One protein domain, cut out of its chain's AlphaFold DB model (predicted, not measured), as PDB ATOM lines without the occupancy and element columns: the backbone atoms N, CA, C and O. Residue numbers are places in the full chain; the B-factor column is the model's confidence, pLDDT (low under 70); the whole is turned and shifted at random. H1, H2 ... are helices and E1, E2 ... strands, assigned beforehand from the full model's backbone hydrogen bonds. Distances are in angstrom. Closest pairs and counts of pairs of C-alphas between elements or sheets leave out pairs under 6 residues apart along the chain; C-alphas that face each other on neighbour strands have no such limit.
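AT A GLANCE: This is residues 189 to 296 of the 395 residues of an uncharacterized protein of Drosophila willistoni (UniProt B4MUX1). A twisted wall of six strands has helix H2 packed along one face, over E5 and E3, while the strands E1 and E2 extend the wall as a hairpin beyond the helix. The short helix H1 only grazes the sheet, and a long loop without a named element, residues 224 to 238, leads to it from E3. The printed part has 108 residues, with two named helices and six named strands in the chain order E1 E2 E3 H1 E4 H2 E5 E6. The sheet is mixed, in the order E2 E1 E6 E5 E3 E4, and the class is mixed, helices and strands. The whole is compact, with a radius of gyration of the C-alphas of 14.1 A and spans of 44 by 30 by 28 A.

HOW THE PARTS SIT: In the sheet, E3, residues 216 to 223, is the parallel neighbour of E5, residues 276 to 282, at 10 degrees, with N 220 and O 278 2.8 A apart. E3 is also parallel to the edge strand E4, residues 249 to 254, at 12 degrees, with N 221 and O 251 at 2.8 A. E5 forms an antiparallel hairpin with E6, residues 288 to 295, at 162 degrees, with N 279 and O 291 at 2.9 A. E6 is antiparallel to E1, residues 189 to 196, at 176 degrees, with N 193 and O 290 at 2.9 A. E1 forms a hairpin with the other edge strand, E2, residues 199 to 204, antiparallel at 175 degrees, with N 194 and O 201 at 2.9 A. H2, residues 260 to 270, is on the sheet at a height of 8.6 A, making two layers, helix on one face of a sheet. It lies over E5 and E3 and runs along the strands, at 15 degrees to E5 on the local plane; its closest C-alphas to E5 are those of Leu 267 and Gly 277, 6.9 A apart. H1, residues 239 to 245, only grazes the sheet with its residues 242 to 245. E3, H1 and E4 form a strand-helix-strand unit, two parallel neighbour strands with a helix between along the chain, and its crossover is right-handed. E4, H2 and E5 form a split one, with E3 between the two strands, also right-handed. H1 and H2 are apart. In both helices every O i to N i+4 pair is within hydrogen-bond range.

IN THESE COORDINATES: E1 begins at C-alpha 189, (-35.530, -11.524, 32.517), and E6, 22.6 A long, ends at C-alpha 295, (-27.695, -9.328, 28.235). E5 measures 20.2 A, E1 19.6 A, E3 19.1 A and H2 15.1 A.

THE WHOLE: The C-alphas of Thr 208 and Ser 230 are the two farthest apart, at 45.6 A. The printed part has no cut. The links E2 to E3 and E3 to H1 are long. Mean pLDDT of the printed part is 81.2; residues 207 to 208, 225 to 240, 242 to 244 and 246 to 247 are under 70.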
ATOM      1  N   VAL A 189     -34.329 -12.337  32.315       95.06
ATOM      2  CA  VAL A 189     -35.530 -11.524  32.517       95.06
ATOM      3  C   VAL A 189     -35.490 -10.959  33.931       95.06
ATOM      4  O   VAL A 189     -35.707 -11.685  34.898       95.06
ATOM      5  N   LEU A 190     -35.213  -9.667  34.061       92.19
ATOM      6  CA  LEU A 190     -35.124  -8.993  35.355       92.19
ATOM      7  C   LEU A 190     -36.488  -8.618  35.920       92.19
ATOM      8  O   LEU A 190     -36.715  -8.670  37.129       92.19
ATOM      9  N   GLU A 191     -37.386  -8.202  35.039       91.69
ATOM     10  CA  GLU A 191     -38.733  -7.804  35.394       91.69
ATOM     11  C   GLU A 191     -39.673  -8.139  34.243       91.69
ATOM     12  O   GLU A 191     -39.315  -7.968  33.077       91.69
ATOM     13  N   PHE A 192     -40.882  -8.584  34.565       92.69
ATOM     14  CA  PHE A 192     -41.964  -8.578  33.597       92.69
ATOM     15  C   PHE A 192     -43.288  -8.164  34.233       92.69
ATOM     16  O   PHE A 192     -43.558  -8.413  35.411       92.69
ATOM     17  N   VAL A 193     -44.122  -7.521  33.425       90.94
ATOM     18  CA  VAL A 193     -45.474  -7.103  33.787       90.94
ATOM     19  C   VAL A 193     -46.435  -7.682  32.766       90.94
ATOM     20  O   VAL A 193     -46.225  -7.536  31.565       90.94
ATOM     21  N   ILE A 194     -47.487  -8.322  33.258       90.19
ATOM     22  CA  ILE A 194     -48.621  -8.790  32.467       90.19
ATOM     23  C   ILE A 194     -49.838  -7.993  32.933       90.19
ATOM     24  O   ILE A 194     -50.211  -8.069  34.104       90.19
ATOM     25  N   GLU A 195     -50.427  -7.222  32.028       87.81
ATOM     26  CA  GLU A 195     -51.679  -6.493  32.239       87.81
ATOM     27  C   GLU A 195     -52.761  -7.172  31.399       87.81
ATOM     28  O   GLU A 195     -52.645  -7.235  30.176       87.81
ATOM     29  N   GLU A 196     -53.775  -7.731  32.059       84.38
ATOM     30  CA  GLU A 196     -54.875  -8.458  31.423       84.38
ATOM     31  C   GLU A 196     -56.190  -8.157  32.144       84.38
ATOM     32  O   GLU A 196     -56.277  -8.339  33.357       84.38
ATOM     33  N   ASN A 197     -57.218  -7.711  31.410       79.06
ATOM     34  CA  ASN A 197     -58.538  -7.365  31.964       79.06
ATOM     35  C   ASN A 197     -58.458  -6.465  33.220       79.06
ATOM     36  O   ASN A 197     -59.046  -6.783  34.253       79.06
ATOM     37  N   ASP A 198     -57.661  -5.393  33.156       73.94
ATOM     38  CA  ASP A 198     -57.357  -4.468  34.266       73.94
ATOM     39  C   ASP A 198     -56.616  -5.083  35.475       73.94
ATOM     40  O   ASP A 198     -56.318  -4.392  36.455       73.94
ATOM     41  N   VAL A 199     -56.244  -6.366  35.417       79.94
ATOM     42  CA  VAL A 199     -55.410  -7.028  36.423       79.94
ATOM     43  C   VAL A 199     -53.946  -6.934  36.015       79.94
ATOM     44  O   VAL A 199     -53.526  -7.439  34.975       79.94
ATOM     45  N   LYS A 200     -53.137  -6.324  36.883       86.31
ATOM     46  CA  LYS A 200     -51.693  -6.180  36.695       86.31
ATOM     47  C   LYS A 200     -50.930  -7.172  37.563       86.31
ATOM     48  O   LYS A 200     -50.872  -7.028  38.783       86.31
ATOM     49  N   THR A 201     -50.286  -8.145  36.926       82.88
ATOM     50  CA  THR A 201     -49.337  -9.057  37.574       82.88
ATOM     51  C   THR A 201     -47.919  -8.600  37.269       82.88
ATOM     52  O   THR A 201     -47.540  -8.471  36.107       82.88
ATOM     53  N   ARG A 202     -47.117  -8.358  38.308       86.44
ATOM     54  CA  ARG A 202     -45.716  -7.945  38.178       86.44
ATOM     55  C   ARG A 202     -44.818  -8.968  38.846       86.44
ATOM     56  O   ARG A 202     -44.990  -9.263  40.024       86.44
ATOM     57  N   TYR A 203     -43.831  -9.443  38.104       83.56
ATOM     58  CA  TYR A 203     -42.727 -10.216  38.640       83.56
ATOM     59  C   TYR A 203     -41.449  -9.401  38.522       83.56
ATOM     60  O   TYR A 203     -41.161  -8.830  37.470       83.56
ATOM     61  N   LYS A 204     -40.675  -9.364  39.602       83.38
ATOM     62  CA  LYS A 204     -39.394  -8.677  39.648       83.38
ATOM     63  C   LYS A 204     -38.397  -9.561  40.378       83.38
ATOM     64  O   LYS A 204     -38.681 -10.034  41.476       83.38
ATOM     65  N   ILE A 205     -37.237  -9.752  39.767       81.50
ATOM     66  CA  ILE A 205     -36.094 -10.349  40.442       81.50
ATOM     67  C   ILE A 205     -35.668  -9.434  41.592       81.50
ATOM     68  O   ILE A 205     -35.584  -8.214  41.426       81.50
ATOM     69  N   ASP A 206     -35.377 -10.026  42.749       71.19
ATOM     70  CA  ASP A 206     -34.884  -9.271  43.892       71.19
ATOM     71  C   ASP A 206     -33.521  -8.641  43.557       71.19
ATOM     72  O   ASP A 206     -32.559  -9.324  43.190       71.19
ATOM     73  N   ARG A 207     -33.476  -7.310  43.604       69.81
ATOM     74  CA  ARG A 207     -32.310  -6.484  43.284       69.81
ATOM     75  C   ARG A 207     -32.183  -5.413  44.351       69.81
ATOM     76  O   ARG A 207     -33.184  -4.838  44.773       69.81
ATOM     77  N   THR A 208     -30.942  -5.093  44.700       66.75
ATOM     78  CA  THR A 208     -30.607  -4.008  45.631       66.75
ATOM     79  C   THR A 208     -31.098  -2.648  45.140       66.75
ATOM     80  O   THR A 208     -31.505  -1.820  45.949       66.75
ATOM     81  N   GLU A 209     -31.113  -2.433  43.823       70.75
ATOM     82  CA  GLU A 209     -31.511  -1.167  43.207       70.75
ATOM     83  C   GLU A 209     -32.676  -1.347  42.219       70.75
ATOM     84  O   GLU A 209     -32.766  -2.361  41.511       70.75
ATOM     85  N   PRO A 210     -33.617  -0.385  42.160       77.62
ATOM     86  CA  PRO A 210     -34.682  -0.396  41.169       77.62
ATOM     87  C   PRO A 210     -34.131  -0.132  39.764       77.62
ATOM     88  O   PRO A 210     -33.177   0.616  39.581       77.62
ATOM     89  N   ILE A 211     -34.781  -0.714  38.755       81.25
ATOM     90  CA  ILE A 211     -34.464  -0.408  37.361       81.25
ATOM     91  C   ILE A 211     -34.995   0.989  37.057       81.25
ATOM     92  O   ILE A 211     -36.200   1.233  37.131       81.25
ATOM     93  N   ILE A 212     -34.088   1.900  36.729       82.75
ATOM     94  CA  ILE A 212     -34.415   3.258  36.304       82.75
ATOM     95  C   ILE A 212     -34.606   3.231  34.786       82.75
ATOM     96  O   ILE A 212     -33.782   2.657  34.081       82.75
ATOM     97  N   ALA A 213     -35.665   3.863  34.269       80.25
ATOM     98  CA  ALA A 213     -35.969   3.856  32.832       80.25
ATOM     99  C   ALA A 213     -34.781   4.327  31.967       80.25
ATOM    100  O   ALA A 213     -34.475   3.706  30.956       80.25
ATOM    101  N   LYS A 214     -34.047   5.344  32.432       81.56
ATOM    102  CA  LYS A 214     -32.838   5.877  31.781       81.56
ATOM    103  C   LYS A 214     -31.673   4.883  31.677       81.56
ATOM    104  O   LYS A 214     -30.766   5.087  30.884       81.56
ATOM    105  N   ALA A 215     -31.671   3.826  32.491       85.38
ATOM    106  CA  ALA A 215     -30.656   2.776  32.428       85.38
ATOM    107  C   ALA A 215     -30.940   1.749  31.317       85.38
ATOM    108  O   ALA A 215     -30.102   0.893  31.039       85.38
ATOM    109  N   VAL A 216     -32.124   1.795  30.698       88.56
ATOM    110  CA  VAL A 216     -32.478   0.912  29.589       88.56
ATOM    111  C   VAL A 216     -31.843   1.437  28.306       88.56
ATOM    112  O   VAL A 216     -32.160   2.525  27.833       88.56
ATOM    113  N   HIS A 217     -30.952   0.630  27.738       89.31
ATOM    114  CA  HIS A 217     -30.201   0.949  26.533       89.31
ATOM    115  C   HIS A 217     -31.098   0.915  25.291       89.31
ATOM    116  O   HIS A 217     -31.128   1.874  24.521       89.31
ATOM    117  N   ASN A 218     -31.873  -0.161  25.126       90.44
ATOM    118  CA  ASN A 218     -32.717  -0.368  23.950       90.44
ATOM    119  C   ASN A 218     -34.190  -0.551  24.343       90.44
ATOM    120  O   ASN A 218     -34.522  -1.452  25.118       90.44
ATOM    121  N   TRP A 219     -35.070   0.287  23.796       90.81
ATOM    122  CA  TRP A 219     -36.516   0.199  23.974       90.81
ATOM    123  C   TRP A 219     -37.206  -0.269  22.700       90.81
ATOM    124  O   TRP A 219     -36.993   0.277  21.624       90.81
ATOM    125  N   GLN A 220     -38.093  -1.244  22.833       91.06
ATOM    126  CA  GLN A 220     -38.816  -1.837  21.720       91.06
ATOM    127  C   GLN A 220     -40.309  -1.870  22.027       91.06
ATOM    128  O   GLN A 220     -40.732  -2.476  23.010       91.06
ATOM    129  N   PHE A 221     -41.112  -1.231  21.184       88.00
ATOM    130  CA  PHE A 221     -42.554  -1.116  21.361       88.00
ATOM    131  C   PHE A 221     -43.284  -1.798  20.214       88.00
ATOM    132  O   PHE A 221     -43.034  -1.490  19.055       88.00
ATOM    133  N   VAL A 222     -44.212  -2.693  20.529       87.31
ATOM    134  CA  VAL A 222     -45.163  -3.272  19.581       87.31
ATOM    135  C   VAL A 222     -46.537  -2.745  19.946       87.31
ATOM    136  O   VAL A 222     -47.037  -2.999  21.040       87.31
ATOM    137  N   THR A 223     -47.114  -1.998  19.017       83.56
ATOM    138  CA  THR A 223     -48.335  -1.213  19.204       83.56
ATOM    139  C   THR A 223     -49.390  -1.632  18.194       83.56
ATOM    140  O   THR A 223     -49.084  -2.172  17.125       83.56
ATOM    141  N   ILE A 224     -50.654  -1.391  18.524       78.12
ATOM    142  CA  ILE A 224     -51.771  -1.647  17.615       78.12
ATOM    143  C   ILE A 224     -52.122  -0.335  16.927       78.12
ATOM    144  O   ILE A 224     -52.332   0.677  17.589       78.12
ATOM    145  N   ALA A 225     -52.181  -0.348  15.595       66.56
ATOM    146  CA  ALA A 225     -52.606   0.819  14.834       66.56
ATOM    147  C   ALA A 225     -54.024   1.246  15.252       66.56
ATOM    148  O   ALA A 225     -54.936   0.416  15.333       66.56
ATOM    149  N   GLU A 226     -54.210   2.542  15.513       62.72
ATOM    150  CA  GLU A 226     -55.534   3.108  15.770       62.72
ATOM    151  C   GLU A 226     -56.440   2.896  14.547       62.72
ATOM    152  O   GLU A 226     -55.986   2.970  13.405       62.72
ATOM    153  N   LYS A 227     -57.738   2.641  14.772       54.62
ATOM    154  CA  LYS A 227     -58.710   2.333  13.701       54.62
ATOM    155  C   LYS A 227     -58.823   3.422  12.622       54.62
ATOM    156  O   LYS A 227     -59.227   3.100  11.509       54.62
ATOM    157  N   ASP A 228     -58.446   4.658  12.947       50.16
ATOM    158  CA  ASP A 228     -58.507   5.823  12.057       50.16
ATOM    159  C   ASP A 228     -57.123   6.261  11.528       50.16
ATOM    160  O   ASP A 228     -57.012   7.266  10.820       50.16
ATOM    161  N   ALA A 229     -56.055   5.521  11.848       56.12
ATOM    162  CA  ALA A 229     -54.721   5.804  11.331       56.12
ATOM    163  C   ALA A 229     -54.632   5.444   9.840       56.12
ATOM    164  O   ALA A 229     -55.142   4.417   9.385       56.12
ATOM    165  N   SER A 230     -53.959   6.291   9.058       49.41
ATOM    166  CA  SER A 230     -53.717   5.990   7.644       49.41
ATOM    167  C   SER A 230     -52.845   4.727   7.518       49.41
ATOM    168  O   SER A 230     -51.899   4.581   8.296       49.41
ATOM    169  N   PRO A 231     -53.101   3.823   6.550       47.53
ATOM    170  CA  PRO A 231     -52.289   2.621   6.358       47.53
ATOM    171  C   PRO A 231     -50.794   2.955   6.250       47.53
ATOM    172  O   PRO A 231     -50.396   3.753   5.401       47.53
ATOM    173  N   GLY A 232     -49.967   2.338   7.100       48.19
ATOM    174  CA  GLY A 232     -48.517   2.563   7.149       48.19
ATOM    175  C   GLY A 232     -48.056   3.706   8.060       48.19
ATOM    176  O   GLY A 232     -46.884   4.084   8.008       48.19
ATOM    177  N   GLN A 233     -48.947   4.270   8.878       48.88
ATOM    178  CA  GLN A 233     -48.594   5.248   9.901       48.88
ATOM    179  C   GLN A 233     -48.285   4.533  11.226       48.88
ATOM    180  O   GLN A 233     -49.192   4.179  11.974       48.88
ATOM    181  N   ILE A 234     -46.990   4.365  11.520       54.47
ATOM    182  CA  ILE A 234     -46.511   3.765  12.774       54.47
ATOM    183  C   ILE A 234     -47.081   4.565  13.961       54.47
ATOM    184  O   ILE A 234     -46.922   5.797  13.975       54.47
ATOM    185  N   PRO A 235     -47.713   3.913  14.959       57.59
ATOM    186  CA  PRO A 235     -48.193   4.586  16.159       57.59
ATOM    187  C   PRO A 235     -47.055   5.362  16.822       57.59
ATOM    188  O   PRO A 235     -45.965   4.838  17.036       57.59
ATOM    189  N   ARG A 236     -47.268   6.647  17.103       61.66
ATOM    190  CA  ARG A 236     -46.238   7.481  17.734       61.66
ATOM    191  C   ARG A 236     -46.414   7.425  19.242       61.66
ATOM    192  O   ARG A 236     -47.472   7.783  19.748       61.66
ATOM    193  N   LEU A 237     -45.358   7.041  19.953       66.88
ATOM    194  CA  LEU A 237     -45.288   7.284  21.390       66.88
ATOM    195  C   LEU A 237     -45.404   8.795  21.653       66.88
ATOM    196  O   LEU A 237     -44.757   9.581  20.950       66.88
ATOM    197  N   PRO A 238     -46.198   9.210  22.656       67.81
ATOM    198  CA  PRO A 238     -46.236  10.592  23.110       67.81
ATOM    199  C   PRO A 238     -44.823  11.142  23.378       67.81
ATOM    200  O   PRO A 238     -43.970  10.463  23.958       67.81
ATOM    201  N   ALA A 239     -44.556  12.367  22.917       67.38
ATOM    202  CA  ALA A 239     -43.216  12.967  22.954       67.38
ATOM    203  C   ALA A 239     -42.677  13.144  24.385       67.38
ATOM    204  O   ALA A 239     -41.472  13.071  24.612       67.38
ATOM    205  N   ASP A 240     -43.572  13.335  25.350       69.56
ATOM    206  CA  ASP A 240     -43.283  13.397  26.779       69.56
ATOM    207  C   ASP A 240     -42.796  12.055  27.336       69.56
ATOM    208  O   ASP A 240     -41.907  12.051  28.185       69.56
ATOM    209  N   ILE A 241     -43.314  10.927  26.839       71.31
ATOM    210  CA  ILE A 241     -42.822   9.596  27.210       71.31
ATOM    211  C   ILE A 241     -41.419   9.403  26.641       71.31
ATOM    212  O   ILE A 241     -40.511   9.058  27.386       71.31
ATOM    213  N   ILE A 242     -41.206   9.693  25.355       69.56
ATOM    214  CA  ILE A 242     -39.885   9.559  24.715       69.56
ATOM    215  C   ILE A 242     -38.827  10.395  25.450       69.56
ATOM    216  O   ILE A 242     -37.738   9.897  25.736       69.56
ATOM    217  N   ALA A 243     -39.159  11.640  25.809       68.38
ATOM    218  CA  ALA A 243     -38.261  12.528  26.544       68.38
ATOM    219  C   ALA A 243     -37.869  11.982  27.931       68.38
ATOM    220  O   ALA A 243     -36.769  12.254  28.404       68.38
ATOM    221  N   GLN A 244     -38.735  11.196  28.578       69.75
ATOM    222  CA  GLN A 244     -38.454  10.592  29.887       69.75
ATOM    223  C   GLN A 244     -37.538   9.364  29.810       69.75
ATOM    224  O   GLN A 244     -36.896   9.028  30.808       69.75
ATOM    225  N   LEU A 245     -37.488   8.685  28.661       73.44
ATOM    226  CA  LEU A 245     -36.732   7.441  28.507       73.44
ATOM    227  C   LEU A 245     -35.228   7.668  28.282       73.44
ATOM    228  O   LEU A 245     -34.462   6.755  28.568       73.44
ATOM    229  N   GLU A 246     -34.814   8.848  27.789       69.25
ATOM    230  CA  GLU A 246     -33.436   9.157  27.326       69.25
ATOM    231  C   GLU A 246     -32.724   7.963  26.648       69.25
ATOM    232  O   GLU A 246     -31.619   7.576  27.031       69.25
ATOM    233  N   PRO A 247     -33.370   7.318  25.666       67.12
ATOM    234  CA  PRO A 247     -32.938   6.011  25.199       67.12
ATOM    235  C   PRO A 247     -31.786   6.132  24.202       67.12
ATOM    236  O   PRO A 247     -31.785   7.027  23.355       67.12
ATOM    237  N   HIS A 248     -30.839   5.190  24.248       77.31
ATOM    238  CA  HIS A 248     -29.834   5.078  23.185       77.31
ATOM    239  C   HIS A 248     -30.500   4.659  21.871       77.31
ATOM    240  O   HIS A 248     -30.128   5.139  20.804       77.31
ATOM    241  N   GLN A 249     -31.513   3.794  21.964       81.81
ATOM    242  CA  GLN A 249     -32.248   3.278  20.822       81.81
ATOM    243  C   GLN A 249     -33.732   3.066  21.160       81.81
ATOM    244  O   GLN A 249     -34.060   2.524  22.219       81.81
ATOM    245  N   ILE A 250     -34.626   3.474  20.250       84.19
ATOM    246  CA  ILE A 250     -36.064   3.160  20.298       84.19
ATOM    247  C   ILE A 250     -36.507   2.558  18.969       84.19
ATOM    248  O   ILE A 250     -36.388   3.204  17.929       84.19
ATOM    249  N   GLY A 251     -37.106   1.372  19.021       83.44
ATOM    250  CA  GLY A 251     -37.900   0.802  17.938       83.44
ATOM    251  C   GLY A 251     -39.393   0.864  18.253       83.44
ATOM    252  O   GLY A 251     -39.810   0.525  19.360       83.44
ATOM    253  N   ILE A 252     -40.204   1.276  17.275       82.94
ATOM    254  CA  ILE A 252     -41.667   1.198  17.347       82.94
ATOM    255  C   ILE A 252     -42.166   0.386  16.160       82.94
ATOM    256  O   ILE A 252     -41.811   0.664  15.015       82.94
ATOM    257  N   HIS A 253     -43.005  -0.596  16.455       83.75
ATOM    258  CA  HIS A 253     -43.465  -1.616  15.530       83.75
ATOM    259  C   HIS A 253     -44.978  -1.748  15.586       83.75
ATOM    260  O   HIS A 253     -45.608  -1.547  16.629       83.75
ATOM    261  N   GLU A 254     -45.558  -2.153  14.464       81.31
ATOM    262  CA  GLU A 254     -46.972  -2.497  14.379       81.31
ATOM    263  C   GLU A 254     -47.168  -3.991  14.661       81.31
ATOM    264  O   GLU A 254     -46.492  -4.839  14.074       81.31
ATOM    265  N   ALA A 255     -48.141  -4.333  15.509       79.31
ATOM    266  CA  ALA A 255     -48.437  -5.713  15.905       79.31
ATOM    267  C   ALA A 255     -48.742  -6.647  14.718       79.31
ATOM    268  O   ALA A 255     -48.500  -7.849  14.795       79.31
ATOM    269  N   GLN A 256     -49.239  -6.114  13.596       77.00
ATOM    270  CA  GLN A 256     -49.500  -6.898  12.380       77.00
ATOM    271  C   GLN A 256     -48.210  -7.337  11.666       77.00
ATOM    272  O   GLN A 256     -48.201  -8.355  10.978       77.00
ATOM    273  N   HIS A 257     -47.119  -6.591  11.849       77.12
ATOM    274  CA  HIS A 257     -45.864  -6.746  11.111       77.12
ATOM    275  C   HIS A 257     -44.678  -7.141  11.989       77.12
ATOM    276  O   HIS A 257     -43.561  -7.259  11.489       77.12
ATOM    277  N   THR A 258     -44.879  -7.325  13.292       81.19
ATOM    278  CA  THR A 258     -43.826  -7.721  14.226       81.19
ATOM    279  C   THR A 258     -44.398  -8.611  15.311       81.19
ATOM    280  O   THR A 258     -45.480  -8.377  15.842       81.19
ATOM    281  N   THR A 259     -43.650  -9.658  15.636       87.69
ATOM    282  CA  THR A 259     -44.070 -10.704  16.570       87.69
ATOM    283  C   THR A 259     -43.100 -10.719  17.737       87.69
ATOM    284  O   THR A 259     -41.925 -10.384  17.573       87.69
ATOM    285  N   ALA A 260     -43.577 -11.078  18.926       91.81
ATOM    286  CA  ALA A 260     -42.788 -11.095  20.147       91.81
ATOM    287  C   ALA A 260     -41.547 -11.970  19.959       91.81
ATOM    288  O   ALA A 260     -40.455 -11.586  20.368       91.81
ATOM    289  N   SER A 261     -41.691 -13.099  19.259       92.88
ATOM    290  CA  SER A 261     -40.577 -13.993  18.961       92.88
ATOM    291  C   SER A 261     -39.493 -13.321  18.112       92.88
ATOM    292  O   SER A 261     -38.311 -13.417  18.436       92.88
ATOM    293  N   HIS A 262     -39.872 -12.605  17.049       91.31
ATOM    294  CA  HIS A 262     -38.919 -11.884  16.198       91.31
ATOM    295  C   HIS A 262     -38.255 -10.728  16.951       91.31
ATOM    296  O   HIS A 262     -37.031 -10.605  16.937       91.31
ATOM    297  N   LEU A 263     -39.058  -9.929  17.655       92.06
ATOM    298  CA  LEU A 263     -38.591  -8.770  18.404       92.06
ATOM    299  C   LEU A 263     -37.604  -9.164  19.502       92.06
ATOM    300  O   LEU A 263     -36.525  -8.590  19.602       92.06
ATOM    301  N   LEU A 264     -37.966 -10.156  20.318       95.44
ATOM    302  CA  LEU A 264     -37.128 -10.612  21.420       95.44
ATOM    303  C   LEU A 264     -35.861 -11.286  20.906       95.44
ATOM    304  O   LEU A 264     -34.813 -11.094  21.509       95.44
ATOM    305  N   THR A 265     -35.933 -12.016  19.786       95.25
ATOM    306  CA  THR A 265     -34.743 -12.569  19.122       95.25
ATOM    307  C   THR A 265     -33.773 -11.455  18.738       95.25
ATOM    308  O   THR A 265     -32.608 -11.508  19.125       95.25
ATOM    309  N   HIS A 266     -34.250 -10.413  18.055       92.88
ATOM    310  CA  HIS A 266     -33.404  -9.285  17.675       92.88
ATOM    311  C   HIS A 266     -32.859  -8.532  18.896       92.88
ATOM    312  O   HIS A 266     -31.663  -8.252  18.977       92.88
ATOM    313  N   LEU A 267     -33.710  -8.254  19.890       93.44
ATOM    314  CA  LEU A 267     -33.325  -7.535  21.103       93.44
ATOM    315  C   LEU A 267     -32.205  -8.261  21.861       93.44
ATOM    316  O   LEU A 267     -31.211  -7.641  22.224       93.44
ATOM    317  N   VAL A 268     -32.311  -9.577  22.077       94.44
ATOM    318  CA  VAL A 268     -31.266 -10.300  22.823       94.44
ATOM    319  C   VAL A 268     -29.953 -10.421  22.060       94.44
ATOM    320  O   VAL A 268     -28.921 -10.605  22.700       94.44
ATOM    321  N   HIS A 269     -29.959 -10.369  20.728       92.88
ATOM    322  CA  HIS A 269     -28.732 -10.444  19.925       92.88
ATOM    323  C   HIS A 269     -28.075  -9.075  19.722       92.88
ATOM    324  O   HIS A 269     -26.851  -9.008  19.746       92.88
ATOM    325  N   SER A 270     -28.862  -8.002  19.602       90.56
ATOM    326  CA  SER A 270     -28.370  -6.625  19.415       90.56
ATOM    327  C   SER A 270     -27.889  -5.951  20.701       90.56
ATOM    328  O   SER A 270     -27.060  -5.046  20.637       90.56
ATOM    329  N   LEU A 271     -28.383  -6.371  21.872       90.81
ATOM    330  CA  LEU A 271     -27.969  -5.782  23.146       90.81
ATOM    331  C   LEU A 271     -26.477  -6.028  23.434       90.81
ATOM    332  O   LEU A 271     -26.050  -7.191  23.454       90.81
ATOM    333  N   PRO A 272     -25.710  -4.973  23.772       89.94
ATOM    334  CA  PRO A 272     -24.377  -5.131  24.334       89.94
ATOM    335  C   PRO A 272     -24.427  -5.877  25.668       89.94
ATOM    336  O   PRO A 272     -25.405  -5.798  26.417       89.94
ATOM    337  N   THR A 273     -23.358  -6.594  25.995       90.12
ATOM    338  CA  THR A 273     -23.275  -7.366  27.235       90.12
ATOM    339  C   THR A 273     -23.430  -6.466  28.468       90.12
ATOM    340  O   THR A 273     -22.970  -5.324  28.493       90.12
ATOM    341  N   GLY A 274     -24.168  -6.940  29.478       89.31
ATOM    342  CA  GLY A 274     -24.480  -6.195  30.703       89.31
ATOM    343  C   GLY A 274     -25.515  -5.076  30.544       89.31
ATOM    344  O   GLY A 274     -25.957  -4.517  31.545       89.31
ATOM    345  N   HIS A 275     -25.934  -4.748  29.318       90.81
ATOM    346  CA  HIS A 275     -26.905  -3.683  29.082       90.81
ATOM    347  C   HIS A 275     -28.346  -4.183  29.183       90.81
ATOM    348  O   HIS A 275     -28.657  -5.360  28.959       90.81
ATOM    349  N   LEU A 276     -29.234  -3.243  29.513       93.50
ATOM    350  CA  LEU A 276     -30.660  -3.486  29.672       93.50
ATOM    351  C   LEU A 276     -31.424  -3.222  28.372       93.50
ATOM    352  O   LEU A 276     -31.247  -2.178  27.745       93.50
ATOM    353  N   GLY A 277     -32.335  -4.121  28.018       94.81
ATOM    354  CA  GLY A 277     -33.328  -3.903  26.969       94.81
ATOM    355  C   GLY A 277     -34.742  -4.038  27.507       94.81
ATOM    356  O   GLY A 277     -34.992  -4.837  28.407       94.81
ATOM    357  N   CYS A 278     -35.678  -3.274  26.957       94.81
ATOM    358  CA  CYS A 278     -37.082  -3.327  27.337       94.81
ATOM    359  C   CYS A 278     -37.959  -3.580  26.113       94.81
ATOM    360  O   CYS A 278     -37.869  -2.855  25.125       94.81
ATOM    361  N   ALA A 279     -38.821  -4.590  26.199       94.38
ATOM    362  CA  ALA A 279     -39.851  -4.871  25.211       94.38
ATOM    363  C   ALA A 279     -41.230  -4.592  25.813       94.38
ATOM    364  O   ALA A 279     -41.576  -5.127  26.865       94.38
ATOM    365  N   VAL A 280     -42.024  -3.777  25.128       92.31
ATOM    366  CA  VAL A 280     -43.409  -3.456  25.467       92.31
ATOM    367  C   VAL A 280     -44.283  -3.933  24.319       92.31
ATOM    368  O   VAL A 280     -44.131  -3.458  23.201       92.31
ATOM    369  N   ILE A 281     -45.184  -4.873  24.582       91.25
ATOM    370  CA  ILE A 281     -45.966  -5.553  23.550       91.25
ATOM    371  C   ILE A 281     -47.446  -5.486  23.904       91.25
ATOM    372  O   ILE A 281     -47.862  -6.005  24.940       91.25
ATOM    373  N   GLU A 282     -48.234  -4.858  23.038       87.12
ATOM    374  CA  GLU A 282     -49.690  -4.770  23.152       87.12
ATOM    375  C   GLU A 282     -50.370  -5.834  22.284       87.12
ATOM    376  O   GLU A 282     -49.989  -6.065  21.133       87.12
ATOM    377  N   THR A 283     -51.392  -6.491  22.833       81.31
ATOM    378  CA  THR A 283     -52.194  -7.501  22.132       81.31
ATOM    379  C   THR A 283     -53.565  -6.953  21.761       81.31
ATOM    380  O   THR A 283     -54.080  -6.042  22.408       81.31
ATOM    381  N   LEU A 284     -54.183  -7.513  20.711       75.12
ATOM    382  CA  LEU A 284     -55.492  -7.055  20.221       75.12
ATOM    383  C   LEU A 284     -56.595  -7.044  21.283       75.12
ATOM    384  O   LEU A 284     -57.529  -6.252  21.178       75.12
ATOM    385  N   ASP A 285     -56.484  -7.916  22.280       75.94
ATOM    386  CA  ASP A 285     -57.454  -8.032  23.367       75.94
ATOM    387  C   ASP A 285     -57.283  -6.924  24.426       75.94
ATOM    388  O   ASP A 285     -57.955  -6.941  25.451       75.94
ATOM    389  N   GLY A 286     -56.382  -5.959  24.194       76.19
ATOM    390  CA  GLY A 286     -56.060  -4.876  25.123       76.19
ATOM    391  C   GLY A 286     -55.061  -5.274  26.209       76.19
ATOM    392  O   GLY A 286     -54.783  -4.474  27.100       76.19
ATOM    393  N   ASN A 287     -54.503  -6.487  26.145       84.50
ATOM    394  CA  ASN A 287     -53.508  -6.940  27.111       84.50
ATOM    395  C   ASN A 287     -52.136  -6.357  26.777       84.50
ATOM    396  O   ASN A 287     -51.794  -6.139  25.612       84.50
ATOM    397  N   ARG A 288     -51.309  -6.169  27.803       88.19
ATOM    398  CA  ARG A 288     -49.956  -5.636  27.653       88.19
ATOM    399  C   ARG A 288     -48.941  -6.521  28.356       88.19
ATOM    400  O   ARG A 288     -49.124  -6.927  29.501       88.19
ATOM    401  N   LEU A 289     -47.843  -6.791  27.662       91.81
ATOM    402  CA  LEU A 289     -46.684  -7.499  28.180       91.81
ATOM    403  C   LEU A 289     -45.483  -6.555  28.169       91.81
ATOM    404  O   LEU A 289     -45.108  -6.027  27.126       91.81
ATOM    405  N   VAL A 290     -44.867  -6.350  29.327       92.94
ATOM    406  CA  VAL A 290     -43.601  -5.621  29.454       92.94
ATOM    407  C   VAL A 290     -42.538  -6.602  29.919       92.94
ATOM    408  O   VAL A 290     -42.762  -7.290  30.911       92.94
ATOM    409  N   LEU A 291     -41.393  -6.661  29.242       95.44
ATOM    410  CA  LEU A 291     -40.216  -7.410  29.680       95.44
ATOM    411  C   LEU A 291     -39.009  -6.486  29.759       95.44
ATOM    412  O   LEU A 291     -38.708  -5.788  28.795       95.44
ATOM    413  N   VAL A 292     -38.274  -6.566  30.861       95.06
ATOM    414  CA  VAL A 292     -36.947  -5.969  30.994       95.06
ATOM    415  C   VAL A 292     -35.916  -7.087  31.051       95.06
ATOM    416  O   VAL A 292     -35.970  -7.958  31.922       95.06
ATOM    417  N   LEU A 293     -34.984  -7.055  30.106       95.69
ATOM    418  CA  LEU A 293     -33.932  -8.040  29.909       95.69
ATOM    419  C   LEU A 293     -32.571  -7.426  30.214       95.69
ATOM    420  O   LEU A 293     -32.354  -6.248  29.948       95.69
ATOM    421  N   GLU A 294     -31.641  -8.240  30.692       94.62
ATOM    422  CA  GLU A 294     -30.214  -7.910  30.743       94.62
ATOM    423  C   GLU A 294     -29.439  -8.935  29.921       94.62
ATOM    424  O   GLU A 294     -29.620 -10.146  30.100       94.62
ATOM    425  N   LYS A 295     -28.583  -8.459  29.011       94.56
ATOM    426  CA  LYS A 295     -27.695  -9.328  28.235       94.56
ATOM    427  C   LYS A 295     -26.636  -9.930  29.156       94.56
ATOM    428  O   LYS A 295     -25.914  -9.208  29.838       94.56
ATOM    429  N   LEU A 296     -26.519 -11.254  29.153       91.62
ATOM    430  CA  LEU A 296     -25.589 -11.951  30.037       91.62
ATOM    431  C   LEU A 296     -24.178 -12.010  29.451       91.62
ATOM    432  O   LEU A 296     -23.994 -12.282  28.263       91.62
TER     433      LEU A 296